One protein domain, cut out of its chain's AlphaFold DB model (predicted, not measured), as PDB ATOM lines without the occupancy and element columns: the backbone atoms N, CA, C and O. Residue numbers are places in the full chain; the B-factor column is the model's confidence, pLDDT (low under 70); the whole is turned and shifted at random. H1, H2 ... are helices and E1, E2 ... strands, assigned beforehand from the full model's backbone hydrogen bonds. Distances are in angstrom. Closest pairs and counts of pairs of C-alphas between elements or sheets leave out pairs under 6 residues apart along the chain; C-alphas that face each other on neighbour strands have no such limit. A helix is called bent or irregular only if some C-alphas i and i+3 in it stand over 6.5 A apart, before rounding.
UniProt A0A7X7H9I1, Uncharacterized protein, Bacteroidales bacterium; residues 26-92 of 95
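This is residues 26 to 92 of the 95 residues of an uncharacterized protein of Bacteroidales bacterium (UniProt A0A7X7H9I1). A short hairpin, E1 and E2, lies in the middle, and a long bent hairpin, E3 and E4, wraps partly round it, with E2 packed on E4; the small helix H1 lies at one end, beside the later part of E4. The printed part has 67 residues, with four named strands and one named helix in the order E1, E2, H1, E3, E4. The strands make two antiparallel sheets of two, and the class is mostly strand. The whole is compact, with a radius of gyration of the C-alphas of 11.3 A and spans of 28 by 28 by 19 A.

E1, residues 26 to 28, and E2, residues 41 to 44, form a hairpin, antiparallel at 150 degrees, with N 28 and O 41 2.8 A apart. H1, residues 49 to 55, has each O i to N i+4 pair within hydrogen-bond range. E3, residues 68 to 77, and E4, residues 80 to 91, form a second antiparallel hairpin; N 69 and O 90 are 2.8 A apart, N 75 and O 82 2.9 A. E3 bends by 87 degrees at residue 73 and E4 by 94 degrees at residue 87. The closest C-alphas of E2 and E4 are those of Ile 43 and Gly 83, 4.7 A; of H1 and E4, those of Ile 51 and Tyr 89, 7.8 A. E1 and E4 are near each other; E1 and E3 are only just apart, at 8.4 A.

E1 begins at C-alpha 26, (-25.815, -1.701, 40.558). E2 measures 9.9 A, H1 10.0 A, E3 18.4 A and E4 24.2 A, ending at C-alpha 91, (-36.375, -3.789, 32.380).

The two C-alphas farthest apart, of Leu 33 and Asn 47, are 29.1 A apart. The links E1 to E2 and H1 to E3 are long. The printed part has no cut, and no printed residue is under 70 in pLDDT.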
ATOM      1  N   ILE A  26     -24.917  -2.850  40.432       90.00
ATOM      2  CA  ILE A  26     -25.815  -1.701  40.558       90.00
ATOM      3  C   ILE A  26     -26.363  -1.617  41.977       90.00
ATOM      4  O   ILE A  26     -26.209  -2.528  42.792       90.00
ATOM      5  N   VAL A  27     -27.057  -0.521  42.237       90.44
ATOM      6  CA  VAL A  27     -27.821  -0.277  43.451       90.44
ATOM      7  C   VAL A  27     -29.284  -0.056  43.080       90.44
ATOM      8  O   VAL A  27     -29.586   0.618  42.095       90.44
ATOM      9  N   LEU A  28     -30.198  -0.651  43.844       90.94
ATOM     10  CA  LEU A  28     -31.631  -0.394  43.735       90.94
ATOM     11  C   LEU A  28     -32.027   0.623  44.795       90.94
ATOM     12  O   LEU A  28     -31.867   0.367  45.987       90.94
ATOM     13  N   ALA A  29     -32.575   1.744  44.350       90.06
ATOM     14  CA  ALA A  29     -33.148   2.763  45.211       90.06
ATOM     15  C   ALA A  29     -34.678   2.664  45.239       90.06
ATOM     16  O   ALA A  29     -35.302   2.225  44.272       90.06
ATOM     17  N   GLU A  30     -35.292   3.128  46.329       85.75
ATOM     18  CA  GLU A  30     -36.754   3.248  46.424       85.75
ATOM     19  C   GLU A  30     -37.311   4.282  45.431       85.75
ATOM     20  O   GLU A  30     -38.399   4.105  44.882       85.75
ATOM     21  N   ASN A  31     -36.566   5.362  45.177       84.94
ATOM     22  CA  ASN A  31     -36.960   6.428  44.262       84.94
ATOM     23  C   ASN A  31     -35.743   7.035  43.538       84.94
ATOM     24  O   ASN A  31     -34.601   6.844  43.944       84.94
ATOM     25  N   ILE A  32     -35.998   7.798  42.472       86.12
ATOM     26  CA  ILE A  32     -34.954   8.360  41.594       86.12
ATOM     27  C   ILE A  32     -34.115   9.482  42.227       86.12
ATOM     28  O   ILE A  32     -33.095   9.860  41.659       86.12
ATOM     29  N   LEU A  33     -34.568  10.055  43.345       87.56
ATOM     30  CA  LEU A  33     -33.882  11.138  44.053       87.56
ATOM     31  C   LEU A  33     -32.991  10.616  45.187       87.56
ATOM     32  O   LEU A  33     -32.275  11.411  45.796       87.56
ATOM     33  N   GLU A  34     -33.036   9.313  45.479       87.44
ATOM     34  CA  GLU A  34     -32.150   8.713  46.468       87.44
ATOM     35  C   GLU A  34     -30.701   8.817  45.990       87.44
ATOM     36  O   GLU A  34     -30.363   8.468  44.858       87.44
ATOM     37  N   SER A  35     -29.852   9.328  46.869       84.25
ATOM     38  CA  SER A  35     -28.432   9.573  46.607       84.25
ATOM     39  C   SER A  35     -27.539   9.072  47.735       84.25
ATOM     40  O   SER A  35     -26.325   9.011  47.556       84.25
ATOM     41  N   ASP A  36     -28.128   8.693  48.871       84.19
ATOM     42  CA  ASP A  36     -27.433   8.056  49.974       84.19
ATOM     43  C   ASP A  36     -27.500   6.536  49.771       84.19
ATOM     44  O   ASP A  36     -28.552   5.892  49.832       84.19
ATOM     45  N   ASP A  37     -26.336   5.960  49.484       78.19
ATOM     46  CA  ASP A  37     -26.153   4.544  49.185       78.19
ATOM     47  C   ASP A  37     -26.554   3.620  50.349       78.19
ATOM     48  O   ASP A  37     -26.870   2.448  50.137       78.19
ATOM     49  N   LYS A  38     -26.657   4.159  51.569       82.38
ATOM     50  CA  LYS A  38     -27.158   3.467  52.767       82.38
ATOM     51  C   LYS A  38     -28.610   3.036  52.663       82.38
ATOM     52  O   LYS A  38     -29.017   2.110  53.365       82.38
ATOM     53  N   PHE A  39     -29.395   3.718  51.835       85.56
ATOM     54  CA  PHE A  39     -30.804   3.404  51.608       85.56
ATOM     55  C   PHE A  39     -31.022   2.612  50.319       85.56
ATOM     56  O   PHE A  39     -32.159   2.422  49.888       85.56
ATOM     57  N   MET A  40     -29.942   2.114  49.715       89.06
ATOM     58  CA  MET A  40     -30.000   1.340  48.490       89.06
ATOM     59  C   MET A  40     -29.641  -0.127  48.724       89.06
ATOM     60  O   MET A  40     -28.906  -0.489  49.642       89.06
ATOM     61  N   ILE A  41     -30.168  -0.995  47.866       91.38
ATOM     62  CA  ILE A  41     -29.895  -2.433  47.898       91.38
ATOM     63  C   ILE A  41     -28.871  -2.750  46.806       91.38
ATOM     64  O   ILE A  41     -29.202  -2.620  45.624       91.38
ATOM     65  N   PRO A  42     -27.649  -3.187  47.148       91.44
ATOM     66  CA  PRO A  42     -26.664  -3.555  46.146       91.44
ATOM     67  C   PRO A  42     -27.003  -4.894  45.491       91.44
ATOM     68  O   PRO A  42     -27.437  -5.857  46.135       91.44
ATOM     69  N   ILE A  43     -26.755  -4.948  44.189       92.50
ATOM     70  CA  ILE A  43     -26.971  -6.097  43.322       92.50
ATOM     71  C   ILE A  43     -25.639  -6.417  42.639       92.50
ATOM     72  O   ILE A  43     -25.087  -5.579  41.927       92.50
ATOM     73  N   ASP A  44     -25.119  -7.618  42.886       91.12
ATOM     74  CA  ASP A  44     -23.797  -8.068  42.431       91.12
ATOM     75  C   ASP A  44     -23.932  -9.010  41.221       91.12
ATOM     76  O   ASP A  44     -24.565 -10.068  41.308       91.12
ATOM     77  N   PHE A  45     -23.325  -8.619  40.095       86.19
ATOM     78  CA  PHE A  45     -23.334  -9.354  38.826       86.19
ATOM     79  C   PHE A  45     -22.095 -10.217  38.603       86.19
ATOM     80  O   PHE A  45     -21.987 -10.849  37.558       86.19
ATOM     81  N   THR A  46     -21.141 -10.253  39.538       81.56
ATOM     82  CA  THR A  46     -19.797 -10.820  39.304       81.56
ATOM     83  C   THR A  46     -19.815 -12.261  38.774       81.56
ATOM     84  O   THR A  46     -18.890 -12.673  38.080       81.56
ATOM     85  N   ASN A  47     -20.875 -13.023  39.057       80.88
ATOM     86  CA  ASN A  47     -21.000 -14.424  38.651       80.88
ATOM     87  C   ASN A  47     -21.810 -14.655  37.358       80.88
ATOM     88  O   ASN A  47     -22.028 -15.813  37.012       80.88
ATOM     89  N   ASP A  48     -22.276 -13.606  36.669       85.44
ATOM     90  CA  ASP A  48     -23.070 -13.727  35.440       85.44
ATOM     91  C   ASP A  48     -22.657 -12.669  34.405       85.44
ATOM     92  O   ASP A  48     -23.032 -11.499  34.491       85.44
ATOM     93  N   GLU A  49     -21.861 -13.084  33.415       88.12
ATOM     94  CA  GLU A  49     -21.352 -12.189  32.371       88.12
ATOM     95  C   GLU A  49     -22.468 -11.602  31.497       88.12
ATOM     96  O   GLU A  49     -22.397 -10.429  31.145       88.12
ATOM     97  N   GLN A  50     -23.528 -12.361  31.199       90.38
ATOM     98  CA  GLN A  50     -24.605 -11.883  30.325       90.38
ATOM     99  C   GLN A  50     -25.417 -10.774  30.996       90.38
ATOM    100  O   GLN A  50     -25.724  -9.747  30.381       90.38
ATOM    101  N   ILE A  51     -25.749 -10.963  32.274       90.06
ATOM    102  CA  ILE A  51     -26.464  -9.956  33.061       90.06
ATOM    103  C   ILE A  51     -25.572  -8.739  33.295       90.06
ATOM    104  O   ILE A  51     -26.036  -7.608  33.149       90.06
ATOM    105  N   LYS A  52     -24.289  -8.961  33.602       89.75
ATOM    106  CA  LYS A  52     -23.304  -7.889  33.750       89.75
ATOM    107  C   LYS A  52     -23.247  -7.014  32.498       89.75
ATOM    108  O   LYS A  52     -23.423  -5.803  32.599       89.75
ATOM    109  N   ASP A  53     -23.076  -7.603  31.321       90.94
ATOM    110  CA  ASP A  53     -22.974  -6.856  30.062       90.94
ATOM    111  C   ASP A  53     -24.250  -6.054  29.759       90.94
ATOM    112  O   ASP A  53     -24.186  -4.963  29.195       90.94
ATOM    113  N   SER A  54     -25.404  -6.552  30.205       90.94
ATOM    114  CA  SER A  54     -26.703  -5.937  29.931       90.94
ATOM    115  C   SER A  54     -27.122  -4.852  30.926       90.94
ATOM    116  O   SER A  54     -27.865  -3.944  30.555       90.94
ATOM    117  N   LEU A  55     -26.707  -4.950  32.192       90.44
ATOM    118  CA  LEU A  55     -27.190  -4.076  33.269       90.44
ATOM    119  C   LEU A  55     -26.140  -3.130  33.843       90.44
ATOM    120  O   LEU A  55     -26.500  -2.208  34.576       90.44
ATOM    121  N   ASN A  56     -24.856  -3.340  33.550       87.31
ATOM    122  CA  ASN A  56     -23.817  -2.481  34.098       87.31
ATOM    123  C   ASN A  56     -24.003  -1.026  33.636       87.31
ATOM    124  O   ASN A  56     -24.257  -0.758  32.461       87.31
ATOM    125  N   LEU A  57     -23.854  -0.076  34.556       86.56
ATOM    126  CA  LEU A  57     -24.092   1.342  34.275       86.56
ATOM    127  C   LEU A  57     -22.883   2.033  33.635       86.56
ATOM    128  O   LEU A  57     -23.014   3.169  33.183       86.56
ATOM    129  N   LYS A  58     -21.725   1.362  33.574       84.94
ATOM    130  CA  LYS A  58     -20.539   1.860  32.864       84.94
ATOM    131  C   LYS A  58     -20.795   1.934  31.358       84.94
ATOM    132  O   LYS A  58     -20.564   2.980  30.756       84.94
ATOM    133  N   ASP A  59     -21.314   0.854  30.785       86.31
ATOM    134  CA  ASP A  59     -21.575   0.729  29.351       86.31
ATOM    135  C   ASP A  59     -23.048   1.024  29.010       86.31
ATOM    136  O   ASP A  59     -23.351   1.505  27.917       86.31
ATOM    137  N   ASN A  60     -23.972   0.837  29.962       86.56
ATOM    138  CA  ASN A  60     -25.411   1.057  29.777       86.56
ATOM    139  C   ASN A  60     -25.932   2.271  30.569       86.56
ATOM    140  O   ASN A  60     -26.928   2.189  31.284       86.56
ATOM    141  N   THR A  61     -25.295   3.437  30.417       86.44
ATOM    142  CA  THR A  61     -25.669   4.678  31.139       86.44
ATOM    143  C   THR A  61     -27.126   5.114  30.934       86.44
ATOM    144  O   THR A  61     -27.719   5.744  31.806       86.44
ATOM    145  N   HIS A  62     -27.744   4.733  29.813       84.69
ATOM    146  CA  HIS A  62     -29.163   4.965  29.520       84.69
ATOM    147  C   HIS A  62     -30.132   4.212  30.458       84.69
ATOM    148  O   HIS A  62     -31.340   4.467  30.422       84.69
ATOM    149  N   LEU A  63     -29.624   3.279  31.274       87.44
ATOM    150  CA  LEU A  63     -30.381   2.557  32.297       87.44
ATOM    151  C   LEU A  63     -30.441   3.286  33.646       87.44
ATOM    152  O   LEU A  63     -31.182   2.859  34.532       87.44
ATOM    153  N   LEU A  64     -29.720   4.401  33.807       86.06
ATOM    154  CA  LEU A  64     -29.841   5.245  34.994       86.06
ATOM    155  C   LEU A  64     -31.299   5.670  35.205       86.06
ATOM    156  O   LEU A  64     -31.994   6.065  34.267       86.06
ATOM    157  N   TYR A  65     -31.757   5.574  36.454       85.75
ATOM    158  CA  TYR A  65     -33.124   5.896  36.885       85.75
ATOM    159  C   TYR A  65     -34.239   5.040  36.261       85.75
ATOM    160  O   TYR A  65     -35.421   5.333  36.460       85.75
ATOM    161  N   ARG A  66     -33.905   3.970  35.528       87.19
ATOM    162  CA  ARG A  66     -34.903   3.029  35.010       87.19
ATOM    163  C   ARG A  66     -35.406   2.123  36.125       87.19
ATOM    164  O   ARG A  66     -34.641   1.641  36.956       87.19
ATOM    165  N   LYS A  67     -36.707   1.836  36.094       90.50
ATOM    166  CA  LYS A  67     -37.288   0.779  36.920       90.50
ATOM    167  C   LYS A  67     -36.843  -0.575  36.369       90.50
ATOM    168  O   LYS A  67     -36.999  -0.847  35.179       90.50
ATOM    169  N   ILE A  68     -36.323  -1.427  37.241       89.94
ATOM    170  CA  ILE A  68     -35.927  -2.792  36.900       89.94
ATOM    171  C   ILE A  68     -36.465  -3.763  37.942       89.94
ATOM    172  O   ILE A  68     -36.695  -3.400  39.097       89.94
ATOM    173  N   LYS A  69     -36.625  -5.014  37.539       91.69
ATOM    174  CA  LYS A  69     -36.937  -6.129  38.423       91.69
ATOM    175  C   LYS A  69     -35.802  -7.140  38.339       91.69
ATOM    176  O   LYS A  69     -35.406  -7.532  37.248       91.69
ATOM    177  N   ILE A  70     -35.291  -7.559  39.493       91.81
ATOM    178  CA  ILE A  70     -34.180  -8.510  39.609       91.81
ATOM    179  C   ILE A  70     -34.682  -9.755  40.337       91.81
ATOM    180  O   ILE A  70     -35.235  -9.655  41.434       91.81
ATOM    181  N   HIS A  71     -34.463 -10.934  39.760       93.19
ATOM    182  CA  HIS A  71     -34.617 -12.201  40.467       93.19
ATOM    183  C   HIS A  71     -33.252 -12.645  40.980       93.19
ATOM    184  O   HIS A  71     -32.341 -12.913  40.203       93.19
ATOM    185  N   CYS A  72     -33.093 -12.711  42.298       92.12
ATOM    186  CA  CYS A  72     -31.839 -13.103  42.927       92.12
ATOM    187  C   CYS A  72     -32.083 -13.807  44.261       92.12
ATOM    188  O   CYS A  72     -33.176 -13.750  44.832       92.12
ATOM    189  N   PHE A  73     -31.039 -14.443  44.786       92.38
ATOM    190  CA  PHE A  73     -31.032 -14.832  46.190       92.38
ATOM    191  C   PHE A  73     -30.666 -13.632  47.054       92.38
ATOM    192  O   PHE A  73     -29.653 -12.971  46.830       92.38
ATOM    193  N   PHE A  74     -31.471 -13.393  48.084       91.62
ATOM    194  CA  PHE A  74     -31.188 -12.340  49.042       91.62
ATOM    195  C   PHE A  74     -30.083 -12.793  50.002       91.62
ATOM    196  O   PHE A  74     -30.292 -13.676  50.839       91.62
ATOM    197  N   ARG A  75     -28.877 -12.251  49.821       90.94
ATOM    198  CA  ARG A  75     -27.651 -12.634  50.538       90.94
ATOM    199  C   ARG A  75     -26.767 -11.407  50.748       90.94
ATOM    200  O   ARG A  75     -26.890 -10.446  49.996       90.94
ATOM    201  N   PRO A  76     -25.849 -11.429  51.728       88.06
ATOM    202  CA  PRO A  76     -24.928 -10.320  51.903       88.06
ATOM    203  C   PRO A  76     -24.107 -10.036  50.634       88.06
ATOM    204  O   PRO A  76     -23.492 -10.944  50.069       88.06
ATOM    205  N   VAL A  77     -24.102  -8.774  50.216       85.44
ATOM    206  CA  VAL A  77     -23.273  -8.180  49.161       85.44
ATOM    207  C   VAL A  77     -22.512  -7.044  49.837       85.44
ATOM    208  O   VAL A  77     -23.134  -6.223  50.499       85.44
ATOM    209  N   TYR A  78     -21.181  -7.032  49.748       82.25
ATOM    210  CA  TYR A  78     -20.342  -6.024  50.422       82.25
ATOM    211  C   TYR A  78     -20.676  -5.837  51.919       82.25
ATOM    212  O   TYR A  78     -20.793  -4.725  52.403       82.25
ATOM    213  N   ASN A  79     -20.894  -6.941  52.649       82.12
ATOM    214  CA  ASN A  79     -21.292  -6.968  54.071       82.12
ATOM    215  C   ASN A  79     -22.674  -6.377  54.409       82.12
ATOM    216  O   ASN A  79     -23.031  -6.295  55.586       82.12
ATOM    217  N   VAL A  80     -23.492  -6.057  53.406       83.56
ATOM    218  CA  VAL A  80     -24.840  -5.507  53.587       83.56
ATOM    219  C   VAL A  80     -25.886  -6.417  52.952       83.56
ATOM    220  O   VAL A  80     -25.555  -7.197  52.060       83.56
ATOM    221  N   PRO A  81     -27.161  -6.365  53.366       88.88
ATOM    222  CA  PRO A  81     -28.193  -7.125  52.676       88.88
ATOM    223  C   PRO A  81     -28.333  -6.709  51.203       88.88
ATOM    224  O   PRO A  81     -28.574  -5.542  50.908       88.88
ATOM    225  N   GLY A  82     -28.213  -7.667  50.284       91.88
ATOM    226  CA  GLY A  82     -28.233  -7.420  48.845       91.88
ATOM    227  C   GLY A  82     -28.692  -8.631  48.036       91.88
ATOM    228  O   GLY A  82     -29.228  -9.605  48.575       91.88
ATOM    229  N   GLY A  83     -28.496  -8.564  46.722       92.50
ATOM    230  CA  GLY A  83     -28.883  -9.616  45.782       92.50
ATOM    231  C   GLY A  83     -27.690 -10.310  45.129       92.50
ATOM    232  O   GLY A  83     -26.963  -9.666  44.377       92.50
ATOM    233  N   ARG A  84     -27.516 -11.621  45.384       90.62
ATOM    234  CA  ARG A  84     -26.595 -12.518  44.649       90.62
ATOM    235  C   ARG A  84     -26.819 -14.015  44.953       90.62
ATOM    236  O   ARG A  84     -27.062 -14.369  46.109       90.62
ATOM    237  N   PRO A  85     -26.607 -14.932  43.988       91.56
ATOM    238  CA  PRO A  85     -26.473 -14.665  42.556       91.56
ATOM    239  C   PRO A  85     -27.815 -14.236  41.952       91.56
ATOM    240  O   PRO A  85     -28.874 -14.464  42.548       91.56
ATOM    241  N   ILE A  86     -27.753 -13.613  40.780       91.75
ATOM    242  CA  ILE A  86     -28.925 -13.266  39.974       91.75
ATOM    243  C   ILE A  86     -29.275 -14.452  39.089       91.75
ATOM    244  O   ILE A  86     -28.396 -15.187  38.651       91.75
ATOM    245  N   THR A  87     -30.566 -14.663  38.884       90.06
ATOM    246  CA  THR A  87     -31.093 -15.722  38.023       90.06
ATOM    247  C   THR A  87     -31.814 -15.176  36.802       90.06
ATOM    248  O   THR A  87     -31.951 -15.904  35.829       90.06
ATOM    249  N   ASP A  88     -32.338 -13.947  36.878       91.94
ATOM    250  CA  ASP A  88     -33.079 -13.298  35.794       91.94
ATOM    251  C   ASP A  88     -33.263 -11.793  36.074       91.94
ATOM    252  O   ASP A  88     -33.167 -11.359  37.232       91.94
ATOM    253  N   TYR A  89     -33.579 -11.006  35.042       92.56
ATOM    254  CA  TYR A  89     -33.956  -9.600  35.178       92.56
ATOM    255  C   TYR A  89     -34.964  -9.136  34.118       92.56
ATOM    256  O   TYR A  89     -35.041  -9.663  33.014       92.56
ATOM    257  N   GLU A  90     -35.707  -8.081  34.446       94.06
ATOM    258  CA  GLU A  90     -36.656  -7.431  33.542       94.06
ATOM    259  C   GLU A  90     -36.501  -5.906  33.629       94.06
ATOM    260  O   GLU A  90     -36.558  -5.323  34.717       94.06
ATOM    261  N   LEU A  91     -36.310  -5.248  32.481       90.56
ATOM    262  CA  LEU A  91     -36.375  -3.789  32.380       90.56
ATOM    263  C   LEU A  91     -37.838  -3.372  32.262       90.56
ATOM    264  O   LEU A  91     -38.517  -3.742  31.304       90.56
ATOM    265  N   LEU A  92     -38.318  -2.582  33.215       87.38
ATOM    266  CA  LEU A  92     -39.705  -2.140  33.221       87.38
ATOM    267  C   LEU A  92     -39.870  -0.904  32.323       87.38
ATOM    268  O   LEU A  92     -38.941  -0.108  32.113       87.38
TER     269      LEU A  92